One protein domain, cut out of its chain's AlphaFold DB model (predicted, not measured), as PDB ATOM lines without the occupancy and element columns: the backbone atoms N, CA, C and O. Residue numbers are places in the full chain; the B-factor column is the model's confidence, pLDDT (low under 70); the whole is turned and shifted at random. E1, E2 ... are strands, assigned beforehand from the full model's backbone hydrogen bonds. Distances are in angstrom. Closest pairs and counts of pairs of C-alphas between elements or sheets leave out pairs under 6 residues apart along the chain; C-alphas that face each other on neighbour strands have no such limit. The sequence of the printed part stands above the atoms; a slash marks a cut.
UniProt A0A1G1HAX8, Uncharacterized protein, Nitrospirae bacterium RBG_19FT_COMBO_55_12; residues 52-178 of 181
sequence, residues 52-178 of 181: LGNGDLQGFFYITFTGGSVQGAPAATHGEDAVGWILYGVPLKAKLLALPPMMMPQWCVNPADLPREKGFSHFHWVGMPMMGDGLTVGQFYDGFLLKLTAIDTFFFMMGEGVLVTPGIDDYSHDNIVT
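Overview. This is residues 52 to 178 of the 181 residues of an uncharacterized protein of Nitrospirae bacterium RBG_19FT_COMBO_55_12 (UniProt A0A1G1HAX8). Three long, bent strands, E1, E3 and E6, with E3 in the middle where they run side by side, form a curved wall between two ends: E2, E7 and E8 fold round at one, E4 and E5 at the other. It is one strongly twisted, branched sheet, and after E8 the last stretch runs back from the first of these ends to pair briefly beside E4. The printed part has 127 residues and eight named strands, E1 to E8 in chain order, with no named helix; the pairing is mixed. The class is all strand, though under half of the residues, 63, are in named strands. The whole is compact, with a radius of gyration of the C-alphas of 15.0 A and spans of 41 by 34 by 24 A.

Along the chain. Find C-alpha 57 at (-14.871, -41.273, -46.560); from there E1, residues 57 to 70, runs 31.9 A and bends by 95 degrees at residue 67. Next come E2, residues 73 to 78, 15.8 A, and E3, residues 82 to 98, 31.4 A, which bends by 110 degrees at residue 95. E4 is residues 106 to 108, 7.0 A, and E5 residues 120 to 125, 14.5 A. Look for C-alpha 140 at (-19.042, -22.314, -51.181), where E6, residues 140 to 150, begins; it is 28.8 A long and bends by 51 degrees at residue 143. E7, residues 154 to 156, and E8, residues 162 to 164, are 6.1 A each; E8 ends at C-alpha 164, (2.103, -35.169, -33.755).

Arrangement. Begin at E1, whose pairing is staggered: residues 57 to 63 pair with E3, and 63 to 70 with E2. E1 and E2 are an antiparallel hairpin, with N 66 and O 75 2.9 A apart. E1 and E3 are antiparallel, with N 59 and O 87 at 2.9 A. On the other side of E2 from E1 you find E7, parallel to E2, with N 155 and O 74 at 2.8 A. E7 and E8 form a hairpin, with N 156 and O 162 at 2.8 A. E3 has E1 and E4 on one side and E6 on the other; look at N 88 and O 147, 3.0 A, for E6, and N 108 and O 95, 2.7 A, for the hairpin with E4. E5 and E6 are a hairpin too, with N 146 and O 122 at 2.7 A.

Size, cuts and confidence. The C-alphas farthest apart, Gly 67 and Ala 112, are 43.4 A apart. The printed part has no cut. The links E4 to E5 and E5 to E6 are long. Mean pLDDT of the printed part is 93.5; residue 102 is under 70.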
ATOM      1  N   LEU A  52     -17.652 -44.661 -48.808       97.31
ATOM      2  CA  LEU A  52     -18.537 -45.616 -48.169       97.31
ATOM      3  C   LEU A  52     -19.947 -45.512 -48.766       97.31
ATOM      4  O   LEU A  52     -20.330 -44.505 -49.358       97.31
ATOM      5  N   GLY A  53     -20.762 -46.551 -48.573       96.00
ATOM      6  CA  GLY A  53     -22.126 -46.594 -49.118       96.00
ATOM      7  C   GLY A  53     -23.071 -45.516 -48.566       96.00
ATOM      8  O   GLY A  53     -24.115 -45.265 -49.161       96.00
ATOM      9  N   ASN A  54     -22.718 -44.876 -47.449       95.75
ATOM     10  CA  ASN A  54     -23.451 -43.756 -46.856       95.75
ATOM     11  C   ASN A  54     -22.938 -42.376 -47.318       95.75
ATOM     12  O   ASN A  54     -23.477 -41.368 -46.876       95.75
ATOM     13  N   GLY A  55     -21.926 -42.329 -48.190       96.25
ATOM     14  CA  GLY A  55     -21.312 -41.093 -48.674       96.25
ATOM     15  C   GLY A  55     -20.139 -40.586 -47.838       96.25
ATOM     16  O   GLY A  55     -19.510 -39.620 -48.251       96.25
ATOM     17  N   ASP A  56     -19.809 -41.225 -46.715       97.50
ATOM     18  CA  ASP A  56     -18.624 -40.875 -45.927       97.50
ATOM     19  C   ASP A  56     -17.335 -41.353 -46.608       97.50
ATOM     20  O   ASP A  56     -17.345 -42.265 -47.436       97.50
ATOM     21  N   LEU A  57     -16.199 -40.799 -46.191       97.19
ATOM     22  CA  LEU A  57     -14.871 -41.273 -46.560       97.19
ATOM     23  C   LEU A  57     -14.204 -42.036 -45.422       97.19
ATOM     24  O   LEU A  57     -14.301 -41.678 -44.250       97.19
ATOM     25  N   GLN A  58     -13.437 -43.053 -45.795       97.25
ATOM     26  CA  GLN A  58     -12.462 -43.699 -44.925       97.25
ATOM     27  C   GLN A  58     -11.135 -43.817 -45.665       97.25
ATOM     28  O   GLN A  58     -11.127 -44.193 -46.835       97.25
ATOM     29  N   GLY A  59     -10.013 -43.564 -45.000       95.94
ATOM     30  CA  GLY A  59      -8.720 -43.641 -45.666       95.94
ATOM     31  C   GLY A  59      -7.522 -43.505 -44.748       95.94
ATOM     32  O   GLY A  59      -7.618 -43.712 -43.538       95.94
ATOM     33  N   PHE A  60      -6.403 -43.133 -45.357       96.25
ATOM     34  CA  PHE A  60      -5.116 -42.942 -44.709       96.25
ATOM     35  C   PHE A  60      -4.391 -41.756 -45.331       96.25
ATOM     36  O   PHE A  60      -4.443 -41.581 -46.547       96.25
ATOM     37  N   PHE A  61      -3.691 -40.995 -44.496       95.12
ATOM     38  CA  PHE A  61      -2.674 -40.037 -44.920       95.12
ATOM     39  C   PHE A  61      -1.303 -40.653 -44.683       95.12
ATOM     40  O   PHE A  61      -1.047 -41.217 -43.613       95.12
ATOM     41  N   TYR A  62      -0.434 -40.531 -45.676       96.00
ATOM     42  CA  TYR A  62       0.872 -41.158 -45.694       96.00
ATOM     43  C   TYR A  62       1.987 -40.137 -45.480       96.00
ATOM     44  O   TYR A  62       1.883 -38.951 -45.811       96.00
ATOM     45  N   ILE A  63       3.060 -40.634 -44.879       96.19
ATOM     46  CA  ILE A  63       4.257 -39.889 -44.535       96.19
ATOM     47  C   ILE A  63       5.506 -40.621 -45.014       96.19
ATOM     48  O   ILE A  63       5.531 -41.844 -45.151       96.19
ATOM     49  N   THR A  64       6.569 -39.848 -45.197       95.81
ATOM     50  CA  THR A  64       7.937 -40.330 -45.379       95.81
ATOM     51  C   THR A  64       8.795 -39.761 -44.258       95.81
ATOM     52  O   THR A  64       8.831 -38.545 -44.034       95.81
ATOM     53  N   PHE A  65       9.498 -40.638 -43.543       96.38
ATOM     54  CA  PHE A  65      10.475 -40.213 -42.547       96.38
ATOM     55  C   PHE A  65      11.707 -39.636 -43.236       96.38
ATOM     56  O   PHE A  65      12.254 -40.214 -44.169       96.38
ATOM     57  N   THR A  66      12.195 -38.509 -42.731       95.56
ATOM     58  CA  THR A  66      13.365 -37.822 -43.296       95.56
ATOM     59  C   THR A  66      14.690 -38.483 -42.904       95.56
ATOM     60  O   THR A  66      15.748 -38.091 -43.392       95.56
ATOM     61  N   GLY A  67      14.652 -39.457 -41.986       93.81
ATOM     62  CA  GLY A  67      15.827 -40.087 -41.376       93.81
ATOM     63  C   GLY A  67      16.425 -39.303 -40.200       93.81
ATOM     64  O   GLY A  67      17.363 -39.784 -39.567       93.81
ATOM     65  N   GLY A  68      15.891 -38.116 -39.891       95.19
ATOM     66  CA  GLY A  68      16.291 -37.298 -38.746       95.19
ATOM     67  C   GLY A  68      15.299 -37.340 -37.580       95.19
ATOM     68  O   GLY A  68      14.253 -37.990 -37.629       95.19
ATOM     69  N   SER A  69      15.616 -36.588 -36.528       96.56
ATOM     70  CA  SER A  69      14.719 -36.365 -35.393       96.56
ATOM     71  C   SER A  69      14.694 -34.893 -35.003       96.56
ATOM     72  O   SER A  69      15.719 -34.214 -35.044       96.56
ATOM     73  N   VAL A  70      13.526 -34.412 -34.587       96.38
ATOM     74  CA  VAL A  70      13.293 -33.052 -34.097       96.38
ATOM     75  C   VAL A  70      12.575 -33.165 -32.759       96.38
ATOM     76  O   VAL A  70      11.620 -33.923 -32.625       96.38
ATOM     77  N   GLN A  71      13.078 -32.463 -31.739       93.56
ATOM     78  CA  GLN A  71      12.538 -32.516 -30.369       93.56
ATOM     79  C   GLN A  71      12.401 -33.946 -29.800       93.56
ATOM     80  O   GLN A  71      11.525 -34.228 -28.991       93.56
ATOM     81  N   GLY A  72      13.277 -34.864 -30.222       94.00
ATOM     82  CA  GLY A  72      13.262 -36.261 -29.776       94.00
ATOM     83  C   GLY A  72      12.255 -37.167 -30.495       94.00
ATOM     84  O   GLY A  72      12.244 -38.361 -30.215       94.00
ATOM     85  N   ALA A  73      11.466 -36.644 -31.438       96.62
ATOM     86  CA  ALA A  73      10.577 -37.431 -32.289       96.62
ATOM     87  C   ALA A  73      11.166 -37.593 -33.706       96.62
ATOM     88  O   ALA A  73      11.847 -36.680 -34.186       96.62
ATOM     89  N   PRO A  74      10.928 -38.719 -34.406       97.44
ATOM     90  CA  PRO A  74      11.324 -38.876 -35.804       97.44
ATOM     91  C   PRO A  74      10.675 -37.801 -36.676       97.44
ATOM     92  O   PRO A  74       9.475 -37.560 -36.568       97.44
ATOM     93  N   ALA A  75      11.456 -37.146 -37.530       97.12
ATOM     94  CA  ALA A  75      10.934 -36.123 -38.425       97.12
ATOM     95  C   ALA A  75      10.335 -36.764 -39.683       97.12
ATOM     96  O   ALA A  75      10.955 -37.638 -40.293       97.12
ATOM     97  N   ALA A  76       9.154 -36.307 -40.087       97.12
ATOM     98  CA  ALA A  76       8.429 -36.824 -41.240       97.12
ATOM     99  C   ALA A  76       7.784 -35.695 -42.051       97.12
ATOM    100  O   ALA A  76       7.493 -34.626 -41.524       97.12
ATOM    101  N   THR A  77       7.554 -35.934 -43.336       95.38
ATOM    102  CA  THR A  77       6.768 -35.073 -44.234       95.38
ATOM    103  C   THR A  77       5.721 -35.926 -44.945       95.38
ATOM    104  O   THR A  77       5.723 -37.145 -44.774       95.38
ATOM    105  N   HIS A  78       4.828 -35.327 -45.729       93.50
ATOM    106  CA  HIS A  78       3.956 -36.103 -46.604       93.50
ATOM    107  C   HIS A  78       4.780 -36.964 -47.569       93.50
ATOM    108  O   HIS A  78       5.794 -36.516 -48.107       93.50
ATOM    109  N   GLY A  79       4.345 -38.203 -47.772       94.00
ATOM    110  CA  GLY A  79       5.058 -39.176 -48.591       94.00
ATOM    111  C   GLY A  79       4.271 -40.469 -48.736       94.00
ATOM    112  O   GLY A  79       3.071 -40.476 -48.498       94.00
ATOM    113  N   GLU A  80       4.927 -41.559 -49.127       94.19
ATOM    114  CA  GLU A  80       4.255 -42.817 -49.509       94.19
ATOM    115  C   GLU A  80       4.724 -44.031 -48.681       94.19
ATOM    116  O   GLU A  80       4.286 -45.155 -48.919       94.19
ATOM    117  N   ASP A  81       5.607 -43.836 -47.696       92.19
ATOM    118  CA  ASP A  81       6.310 -44.953 -47.046       92.19
ATOM    119  C   ASP A  81       5.524 -45.595 -45.898       92.19
ATOM    120  O   ASP A  81       5.604 -46.807 -45.681       92.19
ATOM    121  N   ALA A  82       4.792 -44.790 -45.128       94.75
ATOM    122  CA  ALA A  82       4.082 -45.241 -43.937       94.75
ATOM    123  C   ALA A  82       2.783 -44.463 -43.733       94.75
ATOM    124  O   ALA A  82       2.680 -43.302 -44.119       94.75
ATOM    125  N   VAL A  83       1.797 -45.075 -43.077       96.31
ATOM    126  CA  VAL A  83       0.608 -44.343 -42.625       96.31
ATOM    127  C   VAL A  83       0.999 -43.422 -41.473       96.31
ATOM    128  O   VAL A  83       1.562 -43.875 -40.484       96.31
ATOM    129  N   GLY A  84       0.686 -42.134 -41.586       96.31
ATOM    130  CA  GLY A  84       0.770 -41.182 -40.476       96.31
ATOM    131  C   GLY A  84      -0.561 -41.055 -39.735       96.31
ATOM    132  O   GLY A  84      -0.590 -41.023 -38.503       96.31
ATOM    133  N   TRP A  85      -1.672 -41.060 -40.480       97.31
ATOM    134  CA  TRP A  85      -3.015 -40.898 -39.926       97.31
ATOM    135  C   TRP A  85      -4.036 -41.825 -40.572       97.31
ATOM    136  O   TRP A  85      -3.995 -42.091 -41.774       97.31
ATOM    137  N   ILE A  86      -5.019 -42.233 -39.776       97.06
ATOM    138  CA  ILE A  86      -6.301 -42.746 -40.254       97.06
ATOM    139  C   ILE A  86      -7.207 -41.551 -40.549       97.06
ATOM    140  O   ILE A  86      -7.333 -40.644 -39.726       97.06
ATOM    141  N   LEU A  87      -7.867 -41.581 -41.702       96.12
ATOM    142  CA  LEU A  87      -8.833 -40.582 -42.134       96.12
ATOM    143  C   LEU A  87     -10.259 -41.112 -42.008       96.12
ATOM    144  O   LEU A  87     -10.575 -42.218 -42.461       96.12
ATOM    145  N   TYR A  88     -11.133 -40.267 -41.476       97.69
ATOM    146  CA  TYR A  88     -12.578 -40.363 -41.641       97.69
ATOM    147  C   TYR A  88     -13.115 -39.020 -42.128       97.69
ATOM    148  O   TYR A  88     -12.754 -37.985 -41.574       97.69
ATOM    149  N   GLY A  89     -13.962 -39.026 -43.152       97.31
ATOM    150  CA  GLY A  89     -14.507 -37.808 -43.743       97.31
ATOM    151  C   GLY A  89     -16.022 -37.847 -43.852       97.31
ATOM    152  O   GLY A  89     -16.587 -38.882 -44.190       97.31
ATOM    153  N   VAL A  90     -16.671 -36.713 -43.616       97.81
ATOM    154  CA  VAL A  90     -18.110 -36.530 -43.842       97.81
ATOM    155  C   VAL A  90     -18.335 -35.481 -44.932       97.81
ATOM    156  O   VAL A  90     -17.659 -34.448 -44.922       97.81
ATOM    157  N   PRO A  91     -19.245 -35.716 -45.891       97.31
ATOM    158  CA  PRO A  91     -19.492 -34.762 -46.962       97.31
ATOM    159  C   PRO A  91     -20.187 -33.508 -46.419       97.31
ATOM    160  O   PRO A  91     -21.184 -33.612 -45.701       97.31
ATOM    161  N   LEU A  92     -19.697 -32.321 -46.781       96.62
ATOM    162  CA  LEU A  92     -20.366 -31.049 -46.487       96.62
ATOM    163  C   LEU A  92     -19.986 -29.939 -47.472       96.62
ATOM    164  O   LEU A  92     -19.139 -30.120 -48.347       96.62
ATOM    165  N   LYS A  93     -20.606 -28.764 -47.300       96.31
ATOM    166  CA  LYS A  93     -20.227 -27.526 -47.993       96.31
ATOM    167  C   LYS A  93     -19.557 -26.538 -47.051       96.31
ATOM    168  O   LYS A  93     -20.113 -26.227 -46.000       96.31
ATOM    169  N   ALA A  94     -18.423 -25.985 -47.466       97.12
ATOM    170  CA  ALA A  94     -17.709 -24.960 -46.710       97.12
ATOM    171  C   ALA A  94     -17.508 -23.686 -47.538       97.12
ATOM    172  O   ALA A  94     -17.319 -23.740 -48.754       97.12
ATOM    173  N   LYS A  95     -17.555 -22.525 -46.875       96.94
ATOM    174  CA  LYS A  95     -17.294 -21.211 -47.483       96.94
ATOM    175  C   LYS A  95     -15.806 -20.910 -47.407       96.94
ATOM    176  O   LYS A  95     -15.252 -20.906 -46.315       96.94
ATOM    177  N   LEU A  96     -15.161 -20.584 -48.518       96.50
ATOM    178  CA  LEU A  96     -13.777 -20.127 -48.476       96.50
ATOM    179  C   LEU A  96     -13.700 -18.738 -47.823       96.50
ATOM    180  O   LEU A  96     -14.361 -17.804 -48.280       96.50
ATOM    181  N   LEU A  97     -12.878 -18.584 -46.787       95.19
ATOM    182  CA  LEU A  97     -12.656 -17.304 -46.108       95.19
ATOM    183  C   LEU A  97     -11.365 -16.624 -46.538       95.19
ATOM    184  O   LEU A  97     -11.344 -15.407 -46.715       95.19
ATOM    185  N   ALA A  98     -10.293 -17.397 -46.698       92.44
ATOM    186  CA  ALA A  98      -8.992 -16.857 -47.051       92.44
ATOM    187  C   ALA A  98      -8.133 -17.884 -47.791       92.44
ATOM    188  O   ALA A  98      -8.240 -19.088 -47.568       92.44
ATOM    189  N   LEU A  99      -7.240 -17.367 -48.633       88.81
ATOM    190  CA  LEU A  99      -6.176 -18.106 -49.309       88.81
ATOM    191  C   LEU A  99      -4.843 -17.434 -48.981       88.81
ATOM    192  O   LEU A  99      -4.343 -16.632 -49.777       88.81
ATOM    193  N   PRO A 100      -4.292 -17.653 -47.780       81.44
ATOM    194  CA  PRO A 100      -3.044 -17.014 -47.422       81.44
ATOM    195  C   PRO A 100      -1.909 -17.572 -48.299       81.44
ATOM    196  O   PRO A 100      -1.873 -18.779 -48.554       81.44
ATOM    197  N   PRO A 101      -0.968 -16.733 -48.767       74.81
ATOM    198  CA  PRO A 101       0.164 -17.209 -49.551       74.81
ATOM    199  C   PRO A 101       0.930 -18.297 -48.795       74.81
ATOM    200  O   PRO A 101       1.297 -18.095 -47.640       74.81
ATOM    201  N   MET A 102       1.186 -19.430 -49.454       68.50
ATOM    202  CA  MET A 102       1.933 -20.568 -48.897       68.50
ATOM    203  C   MET A 102       1.298 -21.251 -47.669       68.50
ATOM    204  O   MET A 102       1.967 -22.061 -47.031       68.50
ATOM    205  N   MET A 103       0.034 -20.965 -47.339       75.00
ATOM    206  CA  MET A 103      -0.693 -21.663 -46.272       75.00
ATOM    207  C   MET A 103      -1.904 -22.413 -46.821       75.00
ATOM    208  O   MET A 103      -2.318 -22.228 -47.967       75.00
ATOM    209  N   MET A 104      -2.481 -23.264 -45.977       82.94
ATOM    210  CA  MET A 104      -3.703 -23.988 -46.301       82.94
ATOM    211  C   MET A 104      -4.886 -23.010 -46.435       82.94
ATOM    212  O   MET A 104      -4.956 -22.029 -45.684       82.94
ATOM    213  N   PRO A 105      -5.820 -23.244 -47.376       90.81
ATOM    214  CA  PRO A 105      -7.046 -22.459 -47.475       90.81
ATOM    215  C   PRO A 105      -7.819 -22.488 -46.158       90.81
ATOM    216  O   PRO A 105      -7.946 -23.547 -45.554       90.81
ATOM    217  N   GLN A 106      -8.355 -21.345 -45.738       94.00
ATOM    218  CA  GLN A 106      -9.188 -21.265 -44.542       94.00
ATOM    219  C   GLN A 106     -10.660 -21.360 -44.915       94.00
ATOM    220  O   GLN A 106     -11.170 -20.561 -45.709       94.00
ATOM    221  N   TRP A 107     -11.349 -22.309 -44.296       96.31
ATOM    222  CA  TRP A 107     -12.733 -22.640 -44.589       96.31
ATOM    223  C   TRP A 107     -13.644 -22.271 -43.436       96.31
ATOM    224  O   TRP A 107     -13.313 -22.473 -42.274       96.31
ATOM    225  N   CYS A 108     -14.834 -21.779 -43.759       96.25
ATOM    226  CA  CYS A 108     -15.905 -21.671 -42.796       96.25
ATOM    227  C   CYS A 108     -16.888 -22.814 -42.940       96.25
ATOM    228  O   CYS A 108     -17.478 -23.001 -44.009       96.25
ATOM    229  N   VAL A 109     -17.108 -23.510 -41.833       95.44
ATOM    230  CA  VAL A 109     -18.121 -24.551 -41.714       95.44
ATOM    231  C   VAL A 109     -19.211 -24.050 -40.781       95.44
ATOM    232  O   VAL A 109     -18.947 -23.527 -39.698       95.44
ATOM    233  N   ASN A 110     -20.457 -24.194 -41.215       91.44
ATOM    234  CA  ASN A 110     -21.605 -23.832 -40.403       91.44
ATOM    235  C   ASN A 110     -21.678 -24.757 -39.172       91.44
ATOM    236  O   ASN A 110     -21.718 -25.977 -39.342       91.44
ATOM    237  N   PRO A 111     -21.756 -24.219 -37.939       90.44
ATOM    238  CA  PRO A 111     -21.855 -25.034 -36.728       90.44
ATOM    239  C   PRO A 111     -22.994 -26.059 -36.743       90.44
ATOM    240  O   PRO A 111     -22.879 -27.105 -36.111       90.44
ATOM    241  N   ALA A 112     -24.094 -25.765 -37.446       91.06
ATOM    242  CA  ALA A 112     -25.237 -26.670 -37.555       91.06
ATOM    243  C   ALA A 112     -24.946 -27.930 -38.392       91.06
ATOM    244  O   ALA A 112     -25.631 -28.935 -38.213       91.06
ATOM    245  N   ASP A 113     -23.938 -27.873 -39.266       91.19
ATOM    246  CA  ASP A 113     -23.552 -28.960 -40.171       91.19
ATOM    247  C   ASP A 113     -22.401 -29.810 -39.597       91.19
ATOM    248  O   ASP A 113     -22.014 -30.820 -40.185       91.19
ATOM    249  N   LEU A 114     -21.852 -29.430 -38.435       91.06
ATOM    250  CA  LEU A 114     -20.789 -30.189 -37.783       91.06
ATOM    251  C   LEU A 114     -21.320 -31.515 -37.222       91.06
ATOM    252  O   LEU A 114     -22.351 -31.538 -36.535       91.06
ATOM    253  N   PRO A 115     -20.583 -32.622 -37.415       92.75
ATOM    254  CA  PRO A 115     -20.838 -33.850 -36.683       92.75
ATOM    255  C   PRO A 115     -20.867 -33.604 -35.174       92.75
ATOM    256  O   PRO A 115     -20.120 -32.794 -34.630       92.75
ATOM    257  N   ARG A 116     -21.716 -34.357 -34.464       90.69
ATOM    258  CA  ARG A 116     -21.729 -34.330 -32.989       90.69
ATOM    259  C   ARG A 116     -20.437 -34.878 -32.390       90.69
ATOM    260  O   ARG A 116     -20.094 -34.548 -31.256       90.69
ATOM    261  N   GLU A 117     -19.780 -35.772 -33.119       91.81
ATOM    262  CA  GLU A 117     -18.468 -36.272 -32.747       91.81
ATOM    263  C   GLU A 117     -17.419 -35.169 -32.934       91.81
ATOM    264  O   GLU A 117     -17.461 -34.412 -33.900       91.81
ATOM    265  N   LYS A 118     -16.479 -35.080 -31.993       90.56
ATOM    266  CA  LYS A 118     -15.373 -34.119 -32.038       90.56
ATOM    267  C   LYS A 118     -14.228 -34.633 -32.922       90.56
ATOM    268  O   LYS A 118     -14.194 -35.810 -33.274       90.56
ATOM    269  N   GLY A 119     -13.266 -33.756 -33.203       93.31
ATOM    270  CA  GLY A 119     -12.011 -34.109 -33.876       93.31
ATOM    271  C   GLY A 119     -11.955 -33.776 -35.364       93.31
ATOM    272  O   GLY A 119     -11.031 -34.186 -36.056       93.31
ATOM    273  N   PHE A 120     -12.970 -33.089 -35.878       95.62
ATOM    274  CA  PHE A 120     -12.971 -32.595 -37.245       95.62
ATOM    275  C   PHE A 120     -12.325 -31.213 -37.281       95.62
ATOM    276  O   PHE A 120     -12.882 -30.270 -36.721       95.62
ATOM    277  N   SER A 121     -11.169 -31.115 -37.931       93.62
ATOM    278  CA  SER A 121     -10.312 -29.919 -37.960       93.62
ATOM    279  C   SER A 121      -9.926 -29.496 -39.379       93.62
ATOM    280  O   SER A 121      -9.443 -28.389 -39.594       93.62
ATOM    281  N   HIS A 122     -10.170 -30.346 -40.377       94.81
ATOM    282  CA  HIS A 122      -9.689 -30.119 -41.731       94.81
ATOM    283  C   HIS A 122     -10.812 -30.261 -42.755       94.81
ATOM    284  O   HIS A 122     -11.575 -31.219 -42.709       94.81
ATOM    285  N   PHE A 123     -10.910 -29.349 -43.714       95.75
ATOM    286  CA  PHE A 123     -11.801 -29.457 -44.862       95.75
ATOM    287  C   PHE A 123     -11.012 -29.530 -46.168       95.75
ATOM    288  O   PHE A 123     -10.157 -28.681 -46.443       95.75
ATOM    289  N   HIS A 124     -11.391 -30.502 -46.999       94.75
ATOM    290  CA  HIS A 124     -10.855 -30.706 -48.341       94.75
ATOM    291  C   HIS A 124     -11.971 -30.607 -49.378       94.75
ATOM    292  O   HIS A 124     -12.930 -31.383 -49.337       94.75
ATOM    293  N   TRP A 125     -11.863 -29.673 -50.323       95.31
ATOM    294  CA  TRP A 125     -12.868 -29.519 -51.381       95.31
ATOM    295  C   TRP A 125     -12.738 -30.615 -52.443       95.31
ATOM    296  O   TRP A 125     -11.671 -31.193 -52.618       95.31
ATOM    297  N   VAL A 126     -13.800 -30.885 -53.195       94.62
ATOM    298  CA  VAL A 126     -13.765 -31.812 -54.337       94.62
ATOM    299  C   VAL A 126     -13.957 -31.095 -55.666       94.62
ATOM    300  O   VAL A 126     -14.645 -30.079 -55.762       94.62
ATOM    301  N   GLY A 127     -13.382 -31.666 -56.722       91.44
ATOM    302  CA  GLY A 127     -13.554 -31.203 -58.093       91.44
ATOM    303  C   GLY A 127     -12.833 -29.888 -58.391       91.44
ATOM    304  O   GLY A 127     -11.671 -29.702 -58.038       91.44
ATOM    305  N   MET A 128     -13.512 -28.996 -59.115       91.12
ATOM    306  CA  MET A 128     -12.934 -27.735 -59.578       91.12
ATOM    307  C   MET A 128     -13.024 -26.638 -58.506       91.12
ATOM    308  O   MET A 128     -14.043 -26.543 -57.821       91.12
ATOM    309  N   PRO A 129     -12.029 -25.739 -58.421       92.25
ATOM    310  CA  PRO A 129     -10.782 -25.709 -59.191       92.25
ATOM    311  C   PRO A 129      -9.812 -26.814 -58.755       92.25
ATOM    312  O   PRO A 129      -9.804 -27.225 -57.599       92.25
ATOM    313  N   MET A 130      -8.959 -27.280 -59.672       89.25
ATOM    314  CA  MET A 130      -8.003 -28.353 -59.356       89.25
ATOM    315  C   MET A 130      -6.875 -27.914 -58.413       89.25
ATOM    316  O   MET A 130      -6.179 -28.761 -57.861       89.25
ATOM    317  N   MET A 131      -6.671 -26.608 -58.263       86.75
ATOM    318  CA  MET A 131      -5.606 -25.989 -57.482       86.75
ATOM    319  C   MET A 131      -6.197 -24.867 -56.627       86.75
ATOM    320  O   MET A 131      -7.228 -24.286 -56.975       86.75
ATOM    321  N   GLY A 132      -5.540 -24.563 -55.505       85.94
ATOM    322  CA  GLY A 132      -6.022 -23.556 -54.557       85.94
ATOM    323  C   GLY A 132      -6.048 -22.126 -55.110       85.94
ATOM    324  O   GLY A 132      -6.849 -21.318 -54.657       85.94
ATOM    325  N   ASP A 133      -5.228 -21.809 -56.112       86.06
ATOM    326  CA  ASP A 133      -5.170 -20.490 -56.762       86.06
ATOM    327  C   ASP A 133      -6.418 -20.155 -57.598       86.06
ATOM    328  O   ASP A 133      -6.710 -18.983 -57.830       86.06
ATOM    329  N   GLY A 134      -7.183 -21.167 -58.013       90.00
ATOM    330  CA  GLY A 134      -8.469 -20.989 -58.681       90.00
ATOM    331  C   GLY A 134      -9.641 -20.762 -57.723       90.00
ATOM    332  O   GLY A 134     -10.765 -20.538 -58.181       90.00
ATOM    333  N   LEU A 135      -9.432 -20.882 -56.408       92.75
ATOM    334  CA  LEU A 135     -10.500 -20.719 -55.429       92.75
ATOM    335  C   LEU A 135     -10.867 -19.234 -55.287       92.75
ATOM    336  O   LEU A 135     -10.027 -18.340 -55.360       92.75
ATOM    337  N   THR A 136     -12.151 -18.958 -55.068       95.44
ATOM    338  CA  THR A 136     -12.689 -17.603 -54.929       95.44
ATOM    339  C   THR A 136     -13.193 -17.397 -53.508       95.44
ATOM    340  O   THR A 136     -14.116 -18.073 -53.051       95.44
ATOM    341  N   VAL A 137     -12.601 -16.430 -52.805       95.06
ATOM    342  CA  VAL A 137     -13.008 -16.070 -51.440       95.06
ATOM    343  C   VAL A 137     -14.489 -15.683 -51.411       95.06
ATOM    344  O   VAL A 137     -14.975 -14.937 -52.260       95.06
ATOM    345  N   GLY A 138     -15.212 -16.201 -50.420       95.12
ATOM    346  CA  GLY A 138     -16.646 -16.000 -50.232       95.12
ATOM    347  C   GLY A 138     -17.536 -17.029 -50.933       95.12
ATOM    348  O   GLY A 138     -18.730 -17.064 -50.632       95.12
ATOM    349  N   GLN A 139     -16.992 -17.873 -51.816       96.31
ATOM    350  CA  GLN A 139     -17.749 -18.956 -52.451       96.31
ATOM    351  C   GLN A 139     -17.821 -20.208 -51.574       96.31
ATOM    352  O   GLN A 139     -16.958 -20.446 -50.729       96.31
ATOM    353  N   PHE A 140     -18.866 -21.005 -51.800       96.38
ATOM    354  CA  PHE A 140     -19.042 -22.314 -51.181       96.38
ATOM    355  C   PHE A 140     -18.542 -23.413 -52.107       96.38
ATOM    356  O   PHE A 140     -18.809 -23.377 -53.309       96.38
ATOM    357  N   TYR A 141     -17.894 -24.408 -51.517       96.62
ATOM    358  CA  TYR A 141     -17.370 -25.569 -52.214       96.62
ATOM    359  C   TYR A 141     -17.871 -26.840 -51.540       96.62
ATOM    360  O   TYR A 141     -17.950 -26.908 -50.312       96.62
ATOM    361  N   ASP A 142     -18.233 -27.826 -52.357       97.00
ATOM    362  CA  ASP A 142     -18.481 -29.191 -51.907       97.00
ATOM    363  C   ASP A 142     -17.154 -29.852 -51.527       97.00
ATOM    364  O   ASP A 142     -16.116 -29.592 -52.141       97.00
ATOM    365  N   GLY A 143     -17.181 -30.713 -50.518       96.56
ATOM    366  CA  GLY A 143     -15.991 -31.401 -50.049       96.56
ATOM    367  C   GLY A 143     -16.264 -32.302 -48.864       96.56
ATOM    368  O   GLY A 143     -17.404 -32.691 -48.604       96.56
ATOM    369  N   PHE A 144     -15.199 -32.612 -48.139       97.25
ATOM    370  CA  PHE A 144     -15.247 -33.447 -46.956       97.25
ATOM    371  C   PHE A 144     -14.612 -32.740 -45.776       97.25
ATOM    372  O   PHE A 144     -13.498 -32.227 -45.863       97.25
ATOM    373  N   LEU A 145     -15.326 -32.761 -44.658       97.31
ATOM    374  CA  LEU A 145     -14.772 -32.428 -43.362       97.31
ATOM    375  C   LEU A 145     -14.138 -33.688 -42.781       97.31
ATOM    376  O   LEU A 145     -14.799 -34.715 -42.626       97.31
ATOM    377  N   LEU A 146     -12.848 -33.604 -42.496       96.94
ATOM    378  CA  LEU A 146     -11.980 -34.708 -42.147       96.94
ATOM    379  C   LEU A 146     -11.649 -34.678 -40.658       96.94
ATOM    380  O   LEU A 146     -11.325 -33.640 -40.079       96.94
ATOM    381  N   LYS A 147     -11.711 -35.865 -40.063       97.19
ATOM    382  CA  LYS A 147     -11.141 -36.204 -38.768       97.19
ATOM    383  C   LYS A 147      -9.929 -37.082 -39.025       97.19
ATOM    384  O   LYS A 147     -10.058 -38.170 -39.599       97.19
ATOM    385  N   LEU A 148      -8.769 -36.612 -38.586       96.94
ATOM    386  CA  LEU A 148      -7.509 -37.333 -38.695       96.94
ATOM    387  C   LEU A 148      -7.153 -37.932 -37.337       96.94
ATOM    388  O   LEU A 148      -7.293 -37.296 -36.296       96.94
ATOM    389  N   THR A 149      -6.733 -39.192 -37.331       97.25
ATOM    390  CA  THR A 149      -6.261 -39.881 -36.126       97.25
ATOM    391  C   THR A 149      -4.845 -40.367 -36.363       97.25
ATOM    392  O   THR A 149      -4.637 -41.312 -37.124       97.25
ATOM    393  N   ALA A 150      -3.879 -39.711 -35.728       97.12
ATOM    394  CA  ALA A 150      -2.478 -40.079 -35.796       97.12
ATOM    395  C   ALA A 150      -2.255 -41.452 -35.161       97.12
ATOM    396  O   ALA A 150      -2.773 -41.742 -34.076       97.12
ATOM    397  N   ILE A 151      -1.483 -42.296 -35.844       96.06
ATOM    398  CA  ILE A 151      -1.216 -43.663 -35.380       96.06
ATOM    399  C   ILE A 151       0.002 -43.753 -34.451       96.06
ATOM    400  O   ILE A 151       0.080 -44.675 -33.643       96.06
ATOM    401  N   ASP A 152       0.936 -42.805 -34.557       95.50
ATOM    402  CA  ASP A 152       2.203 -42.799 -33.824       95.50
ATOM    403  C   ASP A 152       2.667 -41.360 -33.523       95.50
ATOM    404  O   ASP A 152       2.018 -40.384 -33.904       95.50
ATOM    405  N   THR A 153       3.787 -41.226 -32.815       96.44
ATOM    406  CA  THR A 153       4.452 -39.956 -32.520       96.44
ATOM    407  C   THR A 153       5.498 -39.635 -33.580       96.44
ATOM    408  O   THR A 153       6.442 -40.400 -33.788       96.44
ATOM    409  N   PHE A 154       5.398 -38.464 -34.202       96.88
ATOM    410  CA  PHE A 154       6.404 -37.959 -35.135       96.88
ATOM    411  C   PHE A 154       6.370 -36.434 -35.191       96.88
ATOM    412  O   PHE A 154       5.376 -35.800 -34.852       96.88
ATOM    413  N   PHE A 155       7.471 -35.826 -35.614       97.38
ATOM    414  CA  PHE A 155       7.526 -34.394 -35.863       97.38
ATOM    415  C   PHE A 155       7.213 -34.132 -37.337       97.38
ATOM    416  O   PHE A 155       8.016 -34.455 -38.215       97.38
ATOM    417  N   PHE A 156       6.034 -33.585 -37.615       96.12
ATOM    418  CA  PHE A 156       5.553 -33.352 -38.967       96.12
ATOM    419  C   PHE A 156       6.076 -32.024 -39.517       96.12
ATOM    420  O   PHE A 156       5.836 -30.963 -38.948       96.12
ATOM    421  N   MET A 157       6.805 -32.089 -40.627       92.56
ATOM    422  CA  MET A 157       7.543 -30.983 -41.233       92.56
ATOM    423  C   MET A 157       6.695 -30.259 -42.288       92.56
ATOM    424  O   MET A 157       7.007 -30.296 -43.478       92.56
ATOM    425  N   MET A 158       5.631 -29.587 -41.851       83.88
ATOM    426  CA  MET A 158       4.816 -28.700 -42.687       83.88
ATOM    427  C   MET A 158       4.726 -27.317 -42.028       83.88
ATOM    428  O   MET A 158       4.422 -27.213 -40.842       83.88
ATOM    429  N   GLY A 159       5.029 -26.247 -42.773       80.19
ATOM    430  CA  GLY A 159       5.112 -24.894 -42.208       80.19
ATOM    431  C   GLY A 159       6.204 -24.777 -41.136       80.19
ATOM    432  O   GLY A 159       7.364 -25.094 -41.398       80.19
ATOM    433  N   GLU A 160       5.834 -24.336 -39.931       84.62
ATOM    434  CA  GLU A 160       6.739 -24.273 -38.767       84.62
ATOM    435  C   GLU A 160       7.044 -25.655 -38.158       84.62
ATOM    436  O   GLU A 160       7.978 -25.804 -37.369       84.62
ATOM    437  N   GLY A 161       6.294 -26.675 -38.574       90.25
ATOM    438  CA  GLY A 161       6.378 -28.032 -38.068       90.25
ATOM    439  C   GLY A 161       5.692 -28.216 -36.715       90.25
ATOM    440  O   GLY A 161       5.587 -27.299 -35.902       90.25
ATOM    441  N   VAL A 162       5.200 -29.426 -36.469       94.88
ATOM    442  CA  VAL A 162       4.394 -29.736 -35.284       94.88
ATOM    443  C   VAL A 162       4.692 -31.140 -34.778       94.88
ATOM    444  O   VAL A 162       4.876 -32.075 -35.557       94.88
ATOM    445  N   LEU A 163       4.743 -31.297 -33.455       96.69
ATOM    446  CA  LEU A 163       4.797 -32.618 -32.845       96.69
ATOM    447  C   LEU A 163       3.404 -33.250 -32.908       96.69
ATOM    448  O   LEU A 163       2.476 -32.783 -32.254       96.69
ATOM    449  N   VAL A 164       3.291 -34.326 -33.674       96.75
ATOM    450  CA  VAL A 164       2.103 -35.169 -33.755       96.75
ATOM    451  C   VAL A 164       2.238 -36.289 -32.732       96.75
ATOM    452  O   VAL A 164       3.316 -36.861 -32.559       96.75
ATOM    453  N   THR A 165       1.143 -36.601 -32.047       96.12
ATOM    454  CA  THR A 165       1.066 -37.670 -31.043       96.12
ATOM    455  C   THR A 165      -0.131 -38.576 -31.324       96.12
ATOM    456  O   THR A 165      -1.121 -38.075 -31.855       96.12
ATOM    457  N   PRO A 166      -0.103 -39.861 -30.923       96.81
ATOM    458  CA  PRO A 166      -1.189 -40.795 -31.188       96.81
ATOM    459  C   PRO A 166      -2.543 -40.289 -30.682       96.81
ATOM    460  O   PRO A 166      -2.663 -39.874 -29.528       96.81
ATOM    461  N   GLY A 167      -3.571 -40.390 -31.524       96.69
ATOM    462  CA  GLY A 167      -4.924 -39.924 -31.217       96.69
ATOM    463  C   GLY A 167      -5.460 -38.925 -32.237       96.69
ATOM    464  O   GLY A 167      -4.937 -38.807 -33.340       96.69
ATOM    465  N   ILE A 168      -6.555 -38.251 -31.885       96.81
ATOM    466  CA  ILE A 168      -7.179 -37.236 -32.743       96.81
ATOM    467  C   ILE A 168      -6.191 -36.088 -32.965       96.81
ATOM    468  O   ILE A 168      -5.626 -35.568 -32.004       96.81
ATOM    469  N   ASP A 169      -6.005 -35.709 -34.227       95.00
ATOM    470  CA  ASP A 169      -5.135 -34.610 -34.625       95.00
ATOM    471  C   ASP A 169      -5.951 -33.361 -34.972       95.00
ATOM    472  O   ASP A 169      -6.507 -33.220 -36.064       95.00
ATOM    473  N   ASP A 170      -6.009 -32.446 -34.011       91.44
ATOM    474  CA  ASP A 170      -6.719 -31.176 -34.135       91.44
ATOM    475  C   ASP A 170      -5.809 -30.027 -34.609       91.44
ATOM    476  O   ASP A 170      -6.259 -28.887 -34.645       91.44
ATOM    477  N   TYR A 171      -4.535 -30.292 -34.933       89.25
ATOM    478  CA  TYR A 171      -3.532 -29.229 -35.071       89.25
ATOM    479  C   TYR A 171      -2.743 -29.270 -36.373       89.25
ATOM    480  O   TYR A 171      -2.514 -28.222 -36.971       89.25
ATOM    481  N   SER A 172      -2.291 -30.442 -36.820       89.19
ATOM    482  CA  SER A 172      -1.302 -30.492 -37.906       89.19
ATOM    483  C   SER A 172      -1.867 -30.155 -39.287       89.19
ATOM    484  O   SER A 172      -1.107 -29.778 -40.174       89.19
ATOM    485  N   HIS A 173      -3.189 -30.255 -39.446       89.25
ATOM    486  CA  HIS A 173      -3.914 -29.975 -40.688       89.25
ATOM    487  C   HIS A 173      -5.078 -28.990 -40.484       89.25
ATOM    488  O   HIS A 173      -5.951 -28.904 -41.350       89.25
ATOM    489  N   ASP A 174      -5.120 -28.278 -39.350       89.25
ATOM    490  CA  ASP A 174      -6.231 -27.378 -39.035       89.25
ATOM    491  C   ASP A 174      -6.378 -26.286 -40.100       89.25
ATOM    492  O   ASP A 174      -5.432 -25.561 -40.429       89.25
ATOM    493  N   ASN A 175      -7.575 -26.186 -40.670       91.19
ATOM    494  CA  ASN A 175      -7.877 -25.187 -41.686       91.19
ATOM    495  C   ASN A 175      -9.340 -24.719 -41.669       91.19
ATOM    496  O   ASN A 175      -9.791 -24.067 -42.620       91.19
ATOM    497  N   ILE A 176     -10.087 -25.031 -40.608       92.12
ATOM    498  CA  ILE A 176     -11.498 -24.663 -40.495       92.12
ATOM    499  C   ILE A 176     -11.726 -23.650 -39.377       92.12
ATOM    500  O   ILE A 176     -11.060 -23.629 -38.350       92.12
ATOM    501  N   VAL A 177     -12.760 -22.836 -39.544       90.12
ATOM    502  CA  VAL A 177     -13.342 -22.025 -38.477       90.12
ATOM    503  C   VAL A 177     -14.858 -22.154 -38.501       90.12
ATOM    504  O   VAL A 177     -15.465 -22.492 -39.519       90.12
ATOM    505  N   THR A 178     -15.489 -21.853 -37.370       86.00
ATOM    506  CA  THR A 178     -16.948 -21.969 -37.206       86.00
ATOM    507  C   THR A 178     -17.637 -20.621 -36.985       86.00
ATOM    508  O   THR A 178     -18.863 -20.538 -36.978       86.00
TER     509      THR A 178